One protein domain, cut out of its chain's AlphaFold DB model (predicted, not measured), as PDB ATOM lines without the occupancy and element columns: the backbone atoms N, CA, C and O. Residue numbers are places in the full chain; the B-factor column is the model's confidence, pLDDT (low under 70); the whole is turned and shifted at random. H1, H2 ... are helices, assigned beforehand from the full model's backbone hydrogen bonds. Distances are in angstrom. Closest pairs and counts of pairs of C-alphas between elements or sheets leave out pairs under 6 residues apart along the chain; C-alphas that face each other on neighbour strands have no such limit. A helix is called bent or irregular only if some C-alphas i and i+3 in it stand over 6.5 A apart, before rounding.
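AT A GLANCE: This is residues 978 to 1045 of the 1278 residues of the protein "Stereocilin" of Folsomia candida (UniProt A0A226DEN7). Three short helices, H2, H3 and H4, make a loose triangle, and H1, the shortest, packs along H3 on the side away from H4. H3 and H4 form a helical hairpin whose long connecting loop, residues 1020 to 1031, reaches to one end of the longest axis. The printed part has 68 residues, with four named helices in the order H1, H2, H3, H4 and no named strand; the class is all helix. The whole is compact, with a radius of gyration of the C-alphas of 10.8 A, and its C-alphas span 33 by 22 by 19 A.

HOW THE PARTS SIT: H1, residues 984 to 989, touches H3, residues 1009 to 1019, the closest C-alphas being those of Lys 984 and His 1011, 6.5 A apart. The two run the same way at a shallow tilt of 10 degrees. H2, residues 996 to 1003, is apart from H1. H2 is close to H3 but not clearly touching it, with the closest C-alphas, those of Lys 996 and Leu 1019, 7.4 A apart. H2 touches H4, residues 1032 to 1044, closest at the C-alphas of Gly 1003 and Ala 1040, 4.4 A apart, at a steep tilt of 45 degrees and running the same way. H4 touches H3 with residues 1040 to 1044 alone; the closest C-alphas are those of Arg 1013 and Gly 1044, 3.8 A apart. H3 and H4 are a helical hairpin, running opposite ways at a shallow tilt of 32 degrees, only just short of steep. H1 and H4 are apart. Of the three pairs of helices that touch, two are at a shallow tilt, and the packing is mostly aligned, but only just. In H1 and H3 every O i to N i+4 pair is within hydrogen-bond range, against 2 of 4 in H2 and 3 of 9 in H4, where 7 of 10 O i to N i+3 pairs are within range.

IN THESE COORDINATES: H1 begins at C-alpha 984, (-38.165, 27.275, -37.019), and ends at Ser 989. H2 runs from Lys 996 to Gly 1003 over 11.0 A and is irregular, with C-alphas 997 and 1000 8.2 A apart. H3 runs 14.9 A from C-alpha 1009, at (-32.456, 20.017, -30.766), to Leu 1019. H4, the longest at 13 residues, covers 16.7 A from Pro 1032 to C-alpha 1044 at (-32.377, 15.538, -34.697); it is irregular too, with C-alphas 1037 and 1040 9.1 A apart.

THE WHOLE: The two C-alphas farthest apart, those of His 981 and Asp 1026, are 33.2 A from each other. The printed part has no cut. The link from H1 to H2 is short, that from H2 to H3 tight, and that from H3 to H4 long, with 12 residues. The mean pLDDT of the printed part is 83.1, and residue 978 and residues 1024 to 1029 are under 70.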
ATOM      1  N   ASN A 978     -24.299  29.557 -40.096       69.62
ATOM      2  CA  ASN A 978     -24.833  28.647 -39.073       69.62
ATOM      3  C   ASN A 978     -26.378  28.654 -39.078       69.62
ATOM      4  O   ASN A 978     -27.016  29.711 -39.036       69.62
ATOM      5  N   ALA A 979     -26.997  27.467 -39.086       76.12
ATOM      6  CA  ALA A 979     -28.453  27.308 -39.081       76.12
ATOM      7  C   ALA A 979     -29.161  27.728 -37.777       76.12
ATOM      8  O   ALA A 979     -30.367  27.991 -37.798       76.12
ATOM      9  N   ALA A 980     -28.447  27.828 -36.652       76.31
ATOM     10  CA  ALA A 980     -28.988  28.275 -35.365       76.31
ATOM     11  C   ALA A 980     -29.524  29.722 -35.400       76.31
ATOM     12  O   ALA A 980     -30.361  30.085 -34.575       76.31
ATOM     13  N   HIS A 981     -29.091  30.535 -36.371       76.50
ATOM     14  CA  HIS A 981     -29.579  31.903 -36.575       76.50
ATOM     15  C   HIS A 981     -30.965  31.989 -37.240       76.50
ATOM     16  O   HIS A 981     -31.573  33.061 -37.230       76.50
ATOM     17  N   PHE A 982     -31.484  30.896 -37.809       82.88
ATOM     18  CA  PHE A 982     -32.798  30.879 -38.455       82.88
ATOM     19  C   PHE A 982     -33.932  30.558 -37.475       82.88
ATOM     20  O   PHE A 982     -33.761  29.842 -36.485       82.88
ATOM     21  N   SER A 983     -35.129  31.068 -37.774       85.06
ATOM     22  CA  SER A 983     -36.350  30.667 -37.076       85.06
ATOM     23  C   SER A 983     -36.802  29.269 -37.521       85.06
ATOM     24  O   SER A 983     -36.433  28.783 -38.595       85.06
ATOM     25  N   LYS A 984     -37.638  28.614 -36.707       87.06
ATOM     26  CA  LYS A 984     -38.165  27.275 -37.019       87.06
ATOM     27  C   LYS A 984     -38.932  27.273 -38.339       87.06
ATOM     28  O   LYS A 984     -38.747  26.384 -39.157       87.06
ATOM     29  N   GLU A 985     -39.710  28.321 -38.574       85.38
ATOM     30  CA  GLU A 985     -40.530  28.538 -39.766       85.38
ATOM     31  C   GLU A 985     -39.671  28.705 -41.035       85.38
ATOM     32  O   GLU A 985     -40.085  28.296 -42.118       85.38
ATOM     33  N   GLN A 986     -38.457  29.256 -40.909       85.81
ATOM     34  CA  GLN A 986     -37.488  29.354 -42.007       85.81
ATOM     35  C   GLN A 986     -36.819  28.001 -42.296       85.81
ATOM     36  O   GLN A 986     -36.685  27.612 -43.453       85.81
ATOM     37  N   LEU A 987     -36.452  27.228 -41.267       89.88
ATOM     38  CA  LEU A 987     -35.954  25.858 -41.467       89.88
ATOM     39  C   LEU A 987     -37.051  24.921 -42.012       89.88
ATOM     40  O   LEU A 987     -36.779  24.016 -42.803       89.88
ATOM     41  N   GLU A 988     -38.313  25.158 -41.648       89.31
ATOM     42  CA  GLU A 988     -39.473  24.456 -42.201       89.31
ATOM     43  C   GLU A 988     -39.817  24.884 -43.637       89.31
ATOM     44  O   GLU A 988     -40.446  24.096 -44.349       89.31
ATOM     45  N   SER A 989     -39.367  26.052 -44.110       86.44
ATOM     46  CA  SER A 989     -39.560  26.500 -45.499       86.44
ATOM     47  C   SER A 989     -38.430  26.102 -46.459       86.44
ATOM     48  O   SER A 989     -38.655  26.114 -47.670       86.44
ATOM     49  N   LEU A 990     -37.261  25.691 -45.946       86.69
ATOM     50  CA  LEU A 990     -36.159  25.134 -46.746       86.69
ATOM     51  C   LEU A 990     -36.639  23.948 -47.593       86.69
ATOM     52  O   LEU A 990     -37.377  23.089 -47.105       86.69
ATOM     53  N   ASP A 991     -36.233  23.868 -48.856       83.31
ATOM     54  CA  ASP A 991     -36.648  22.760 -49.715       83.31
ATOM     55  C   ASP A 991     -36.047  21.423 -49.233       83.31
ATOM     56  O   ASP A 991     -34.855  21.379 -48.929       83.31
ATOM     57  N   PRO A 992     -36.813  20.316 -49.165       82.38
ATOM     58  CA  PRO A 992     -36.233  19.002 -48.912       82.38
ATOM     59  C   PRO A 992     -35.189  18.584 -49.950       82.38
ATOM     60  O   PRO A 992     -34.383  17.728 -49.628       82.38
ATOM     61  N   ILE A 993     -35.189  19.140 -51.167       77.50
ATOM     62  CA  ILE A 993     -34.147  18.843 -52.163       77.50
ATOM     63  C   ILE A 993     -32.881  19.670 -51.870       77.50
ATOM     64  O   ILE A 993     -31.822  19.084 -51.672       77.50
ATOM     65  N   GLU A 994     -33.017  20.996 -51.720       78.50
ATOM     66  CA  GLU A 994     -31.914  21.953 -51.459       78.50
ATOM     67  C   GLU A 994     -31.145  21.720 -50.139       78.50
ATOM     68  O   GLU A 994     -30.164  22.413 -49.868       78.50
ATOM     69  N   ILE A 995     -31.592  20.809 -49.263       86.19
ATOM     70  CA  ILE A 995     -30.902  20.566 -47.989       86.19
ATOM     71  C   ILE A 995     -29.541  19.885 -48.174       86.19
ATOM     72  O   ILE A 995     -28.645  20.132 -47.371       86.19
ATOM     73  N   LYS A 996     -29.371  19.052 -49.211       83.38
ATOM     74  CA  LYS A 996     -28.113  18.335 -49.479       83.38
ATOM     75  C   LYS A 996     -26.985  19.314 -49.814       83.38
ATOM     76  O   LYS A 996     -25.926  19.258 -49.193       83.38
ATOM     77  N   ASP A 997     -27.270  20.277 -50.689       81.94
ATOM     78  CA  ASP A 997     -26.372  21.322 -51.190       81.94
ATOM     79  C   ASP A 997     -25.606  22.087 -50.087       81.94
ATOM     80  O   ASP A 997     -24.504  22.587 -50.318       81.94
ATOM     81  N   CYS A 998     -26.180  22.229 -48.890       83.38
ATOM     82  CA  CYS A 998     -25.564  22.907 -47.741       83.38
ATOM     83  C   CYS A 998     -25.740  22.135 -46.432       83.38
ATOM     84  O   CYS A 998     -25.707  22.731 -45.356       83.38
ATOM     85  N   LEU A 999     -25.875  20.808 -46.494       87.06
ATOM     86  CA  LEU A 999     -26.033  19.970 -45.304       87.06
ATOM     87  C   LEU A 999     -24.879  20.164 -44.304       87.06
ATOM     88  O   LEU A 999     -25.117  20.227 -43.100       87.06
ATOM     89  N   TYR A1000     -23.664  20.363 -44.825       84.81
ATOM     90  CA  TYR A1000     -22.480  20.716 -44.046       84.81
ATOM     91  C   TYR A1000     -22.641  22.051 -43.296       84.81
ATOM     92  O   TYR A1000     -22.491  22.077 -42.081       84.81
ATOM     93  N   GLU A1001     -23.038  23.138 -43.967       81.88
ATOM     94  CA  GLU A1001     -23.237  24.458 -43.323       81.88
ATOM     95  C   GLU A1001     -24.434  24.476 -42.355       81.88
ATOM     96  O   GLU A1001     -24.527  25.306 -41.452       81.88
ATOM     97  N   LEU A1002     -25.386  23.561 -42.556       87.56
ATOM     98  CA  LEU A1002     -26.527  23.363 -41.668       87.56
ATOM     99  C   LEU A1002     -26.155  22.580 -40.402       87.56
ATOM    100  O   LEU A1002     -26.872  22.693 -39.412       87.56
ATOM    101  N   GLY A1003     -25.072  21.795 -40.432       85.81
ATOM    102  CA  GLY A1003     -24.617  20.921 -39.346       85.81
ATOM    103  C   GLY A1003     -23.207  21.210 -38.813       85.81
ATOM    104  O   GLY A1003     -22.715  20.431 -37.994       85.81
ATOM    105  N   SER A1004     -22.558  22.282 -39.269       81.62
ATOM    106  CA  SER A1004     -21.172  22.661 -38.953       81.62
ATOM    107  C   SER A1004     -20.973  23.037 -37.480       81.62
ATOM    108  O   SER A1004     -19.969  22.668 -36.870       81.62
ATOM    109  N   GLU A1005     -21.953  23.730 -36.902       81.88
ATOM    110  CA  GLU A1005     -21.960  24.226 -35.524       81.88
ATOM    111  C   GLU A1005     -23.084  23.583 -34.679       81.88
ATOM    112  O   GLU A1005     -24.061  23.064 -35.229       81.88
ATOM    113  N   PRO A1006     -22.984  23.593 -33.332       84.00
ATOM    114  CA  PRO A1006     -23.995  23.002 -32.454       84.00
ATOM    115  C   PRO A1006     -25.394  23.611 -32.640       84.00
ATOM    116  O   PRO A1006     -25.584  24.824 -32.539       84.00
ATOM    117  N   LEU A1007     -26.396  22.753 -32.848       88.19
ATOM    118  CA  LEU A1007     -27.782  23.161 -33.080       88.19
ATOM    119  C   LEU A1007     -28.672  22.984 -31.842       88.19
ATOM    120  O   LEU A1007     -28.553  21.983 -31.131       88.19
ATOM    121  N   PRO A1008     -29.685  23.852 -31.652       88.31
ATOM    122  CA  PRO A1008     -30.838  23.520 -30.826       88.31
ATOM    123  C   PRO A1008     -31.509  22.232 -31.331       88.31
ATOM    124  O   PRO A1008     -31.767  22.081 -32.525       88.31
ATOM    125  N   HIS A1009     -31.860  21.320 -30.425       87.69
ATOM    126  CA  HIS A1009     -32.456  20.017 -30.766       87.69
ATOM    127  C   HIS A1009     -33.738  20.118 -31.624       87.69
ATOM    128  O   HIS A1009     -33.989  19.247 -32.457       87.69
ATOM    129  N   ASP A1010     -34.525  21.192 -31.497       89.81
ATOM    130  CA  ASP A1010     -35.685  21.422 -32.369       89.81
ATOM    131  C   ASP A1010     -35.284  21.808 -33.805       89.81
ATOM    132  O   ASP A1010     -35.889  21.314 -34.756       89.81
ATOM    133  N   HIS A1011     -34.246  22.634 -33.977       92.88
ATOM    134  CA  HIS A1011     -33.676  22.976 -35.288       92.88
ATOM    135  C   HIS A1011     -33.106  21.726 -35.961       92.88
ATOM    136  O   HIS A1011     -33.453  21.427 -37.104       92.88
ATOM    137  N   ALA A1012     -32.323  20.937 -35.216       93.56
ATOM    138  CA  ALA A1012     -31.805  19.654 -35.682       93.56
ATOM    139  C   ALA A1012     -32.943  18.696 -36.083       93.56
ATOM    140  O   ALA A1012     -32.872  18.068 -37.132       93.56
ATOM    141  N   ARG A1013     -34.043  18.623 -35.316       92.50
ATOM    142  CA  ARG A1013     -35.226  17.800 -35.650       92.50
ATOM    143  C   ARG A1013     -35.968  18.234 -36.911       92.50
ATOM    144  O   ARG A1013     -36.542  17.372 -37.584       92.50
ATOM    145  N   ILE A1014     -36.009  19.533 -37.209       93.19
ATOM    146  CA  ILE A1014     -36.587  20.054 -38.456       93.19
ATOM    147  C   ILE A1014     -35.688  19.648 -39.627       93.19
ATOM    148  O   ILE A1014     -36.169  19.037 -40.582       93.19
ATOM    149  N   LEU A1015     -34.384  19.903 -39.514       93.81
ATOM    150  CA  LEU A1015     -33.392  19.608 -40.550       93.81
ATOM    151  C   LEU A1015     -33.239  18.100 -40.806       93.81
ATOM    152  O   LEU A1015     -33.271  17.676 -41.957       93.81
ATOM    153  N   TRP A1016     -33.223  17.262 -39.771       93.56
ATOM    154  CA  TRP A1016     -33.245  15.803 -39.918       93.56
ATOM    155  C   TRP A1016     -34.514  15.328 -40.642       93.56
ATOM    156  O   TRP A1016     -34.459  14.495 -41.545       93.56
ATOM    157  N   ALA A1017     -35.677  15.901 -40.313       91.62
ATOM    158  CA  ALA A1017     -36.935  15.573 -40.983       91.62
ATOM    159  C   ALA A1017     -37.038  16.117 -42.423       91.62
ATOM    160  O   ALA A1017     -37.925  15.685 -43.165       91.62
ATOM    161  N   LYS A1018     -36.165  17.051 -42.819       91.50
ATOM    162  CA  LYS A1018     -35.949  17.476 -44.210       91.50
ATOM    163  C   LYS A1018     -34.980  16.525 -44.919       91.50
ATOM    164  O   LYS A1018     -35.328  16.047 -45.990       91.50
ATOM    165  N   LEU A1019     -33.865  16.148 -44.290       91.19
ATOM    166  CA  LEU A1019     -32.884  15.183 -44.810       91.19
ATOM    167  C   LEU A1019     -33.511  13.800 -45.068       91.19
ATOM    168  O   LEU A1019     -33.392  13.239 -46.149       91.19
ATOM    169  N   VAL A1020     -34.313  13.273 -44.139       88.81
ATOM    170  CA  VAL A1020     -35.061  12.018 -44.360       88.81
ATOM    171  C   VAL A1020     -36.080  12.136 -45.512       88.81
ATOM    172  O   VAL A1020     -36.453  11.121 -46.098       88.81
ATOM    173  N   LYS A1021     -36.501  13.354 -45.885       86.88
ATOM    174  CA  LYS A1021     -37.346  13.629 -47.064       86.88
ATOM    175  C   LYS A1021     -36.552  13.967 -48.335       86.88
ATOM    176  O   LYS A1021     -37.163  13.994 -49.396       86.88
ATOM    177  N   SER A1022     -35.237  14.193 -48.253       82.44
ATOM    178  CA  SER A1022     -34.357  14.490 -49.398       82.44
ATOM    179  C   SER A1022     -33.919  13.239 -50.166       82.44
ATOM    180  O   SER A1022     -33.120  13.319 -51.098       82.44
ATOM    181  N   LYS A1023     -34.378  12.061 -49.729       73.81
ATOM    182  CA  LYS A1023     -34.155  10.781 -50.401       73.81
ATOM    183  C   LYS A1023     -34.630  10.876 -51.853       73.81
ATOM    184  O   LYS A1023     -35.728  11.366 -52.110       73.81
ATOM    185  N   GLY A1024     -33.788  10.418 -52.781       56.12
ATOM    186  CA  GLY A1024     -34.017  10.537 -54.224       56.12
ATOM    187  C   GLY A1024     -35.277   9.816 -54.721       56.12
ATOM    188  O   GLY A1024     -35.975   9.145 -53.959       56.12
ATOM    189  N   ARG A1025     -35.555   9.931 -56.030       41.38
ATOM    190  CA  ARG A1025     -36.773   9.393 -56.677       41.38
ATOM    191  C   ARG A1025     -37.054   7.917 -56.380       41.38
ATOM    192  O   ARG A1025     -38.218   7.529 -56.379       41.38
ATOM    193  N   ASP A1026     -36.019   7.139 -56.090       41.50
ATOM    194  CA  ASP A1026     -36.084   5.694 -55.855       41.50
ATOM    195  C   ASP A1026     -36.347   5.318 -54.379       41.50
ATOM    196  O   ASP A1026     -36.433   4.141 -54.038       41.50
ATOM    197  N   GLY A1027     -36.500   6.304 -53.481       52.56
ATOM    198  CA  GLY A1027     -36.946   6.099 -52.093       52.56
ATOM    199  C   GLY A1027     -35.927   5.440 -51.151       52.56
ATOM    200  O   GLY A1027     -36.319   4.907 -50.111       52.56
ATOM    201  N   GLY A1028     -34.639   5.461 -51.511       60.41
ATOM    202  CA  GLY A1028     -33.563   4.681 -50.884       60.41
ATOM    203  C   GLY A1028     -33.203   5.000 -49.422       60.41
ATOM    204  O   GLY A1028     -33.877   5.736 -48.698       60.41
ATOM    205  N   VAL A1029     -32.108   4.403 -48.953       66.81
ATOM    206  CA  VAL A1029     -31.501   4.676 -47.635       66.81
ATOM    207  C   VAL A1029     -30.754   6.028 -47.679       66.81
ATOM    208  O   VAL A1029     -30.502   6.547 -48.763       66.81
ATOM    209  N   LEU A1030     -30.473   6.652 -46.526       76.19
ATOM    210  CA  LEU A1030     -29.558   7.809 -46.484       76.19
ATOM    211  C   LEU A1030     -28.127   7.309 -46.711       76.19
ATOM    212  O   LEU A1030     -27.742   6.317 -46.092       76.19
ATOM    213  N   GLN A1031     -27.360   7.974 -47.574       80.75
ATOM    214  CA  GLN A1031     -26.008   7.512 -47.901       80.75
ATOM    215  C   GLN A1031     -25.011   7.805 -46.764       80.75
ATOM    216  O   GLN A1031     -25.260   8.712 -45.962       80.75
ATOM    217  N   PRO A1032     -23.865   7.098 -46.694       81.44
ATOM    218  CA  PRO A1032     -22.809   7.398 -45.727       81.44
ATOM    219  C   PRO A1032     -22.401   8.871 -45.735       81.44
ATOM    220  O   PRO A1032     -22.300   9.470 -44.669       81.44
ATOM    221  N   ASP A1033     -22.292   9.494 -46.910       81.19
ATOM    222  CA  ASP A1033     -21.903  10.902 -47.023       81.19
ATOM    223  C   ASP A1033     -23.016  11.896 -46.634       81.19
ATOM    224  O   ASP A1033     -22.700  12.956 -46.094       81.19
ATOM    225  N   ASP A1034     -24.304  11.533 -46.751       85.69
ATOM    226  CA  ASP A1034     -25.407  12.310 -46.144       85.69
ATOM    227  C   ASP A1034     -25.263  12.350 -44.614       85.69
ATOM    228  O   ASP A1034     -25.443  13.386 -43.974       85.69
ATOM    229  N   ILE A1035     -24.921  11.208 -44.010       88.75
ATOM    230  CA  ILE A1035     -24.722  11.098 -42.564       88.75
ATOM    231  C   ILE A1035     -23.410  11.783 -42.143       88.75
ATOM    232  O   ILE A1035     -23.390  12.505 -41.147       88.75
ATOM    233  N   ARG A1036     -22.332  11.642 -42.926       85.44
ATOM    234  CA  ARG A1036     -21.019  12.271 -42.693       85.44
ATOM    235  C   ARG A1036     -21.099  13.799 -42.730       85.44
ATOM    236  O   ARG A1036     -20.538  14.453 -41.853       85.44
ATOM    237  N   ALA A1037     -21.811  14.361 -43.711       84.88
ATOM    238  CA  ALA A1037     -22.020  15.803 -43.850       84.88
ATOM    239  C   ALA A1037     -23.059  16.365 -42.864       84.88
ATOM    240  O   ALA A1037     -23.011  17.552 -42.554       84.88
ATOM    241  N   GLY A1038     -23.968  15.532 -42.343       87.62
ATOM    242  CA  GLY A1038     -25.054  15.949 -41.449       87.62
ATOM    243  C   GLY A1038     -24.617  16.626 -40.147       87.62
ATOM    244  O   GLY A1038     -25.356  17.461 -39.628       87.62
ATOM    245  N   GLY A1039     -23.442  16.295 -39.600       91.19
ATOM    246  CA  GLY A1039     -22.891  16.960 -38.410       91.19
ATOM    247  C   GLY A1039     -23.895  17.066 -37.249       91.19
ATOM    248  O   GLY A1039     -24.469  16.072 -36.808       91.19
ATOM    249  N   ALA A1040     -24.151  18.282 -36.763       90.94
ATOM    250  CA  ALA A1040     -25.120  18.544 -35.696       90.94
ATOM    251  C   ALA A1040     -26.591  18.233 -36.065       90.94
ATOM    252  O   ALA A1040     -27.411  18.021 -35.167       90.94
ATOM    253  N   VAL A1041     -26.948  18.128 -37.355       93.62
ATOM    254  CA  VAL A1041     -28.296  17.708 -37.800       93.62
ATOM    255  C   VAL A1041     -28.610  16.276 -37.355       93.62
ATOM    256  O   VAL A1041     -29.770  15.958 -37.086       93.62
ATOM    257  N   LEU A1042     -27.592  15.422 -37.181       94.25
ATOM    258  CA  LEU A1042     -27.751  14.053 -36.674       94.25
ATOM    259  C   LEU A1042     -28.384  14.002 -35.275       94.25
ATOM    260  O   LEU A1042     -29.111  13.059 -34.968       94.25
ATOM    261  N   GLY A1043     -28.199  15.045 -34.453       92.38
ATOM    262  CA  GLY A1043     -28.857  15.187 -33.147       92.38
ATOM    263  C   GLY A1043     -30.392  15.250 -33.227       92.38
ATOM    264  O   GLY A1043     -31.082  15.038 -32.230       92.38
ATOM    265  N   GLY A1044     -30.944  15.504 -34.417       92.44
ATOM    266  CA  GLY A1044     -32.377  15.538 -34.697       92.44
ATOM    267  C   GLY A1044     -33.037  14.185 -34.971       92.44
ATOM    268  O   GLY A1044     -34.255  14.155 -35.187       92.44
ATOM    269  N   ILE A1045     -32.276  13.082 -34.991       94.12
ATOM    270  CA  ILE A1045     -32.783  11.759 -35.374       94.12
ATOM    271  C   ILE A1045     -33.957  11.284 -34.505       94.12
ATOM    272  O   ILE A1045     -33.992  11.438 -33.281       94.12
TER     273      ILE A1045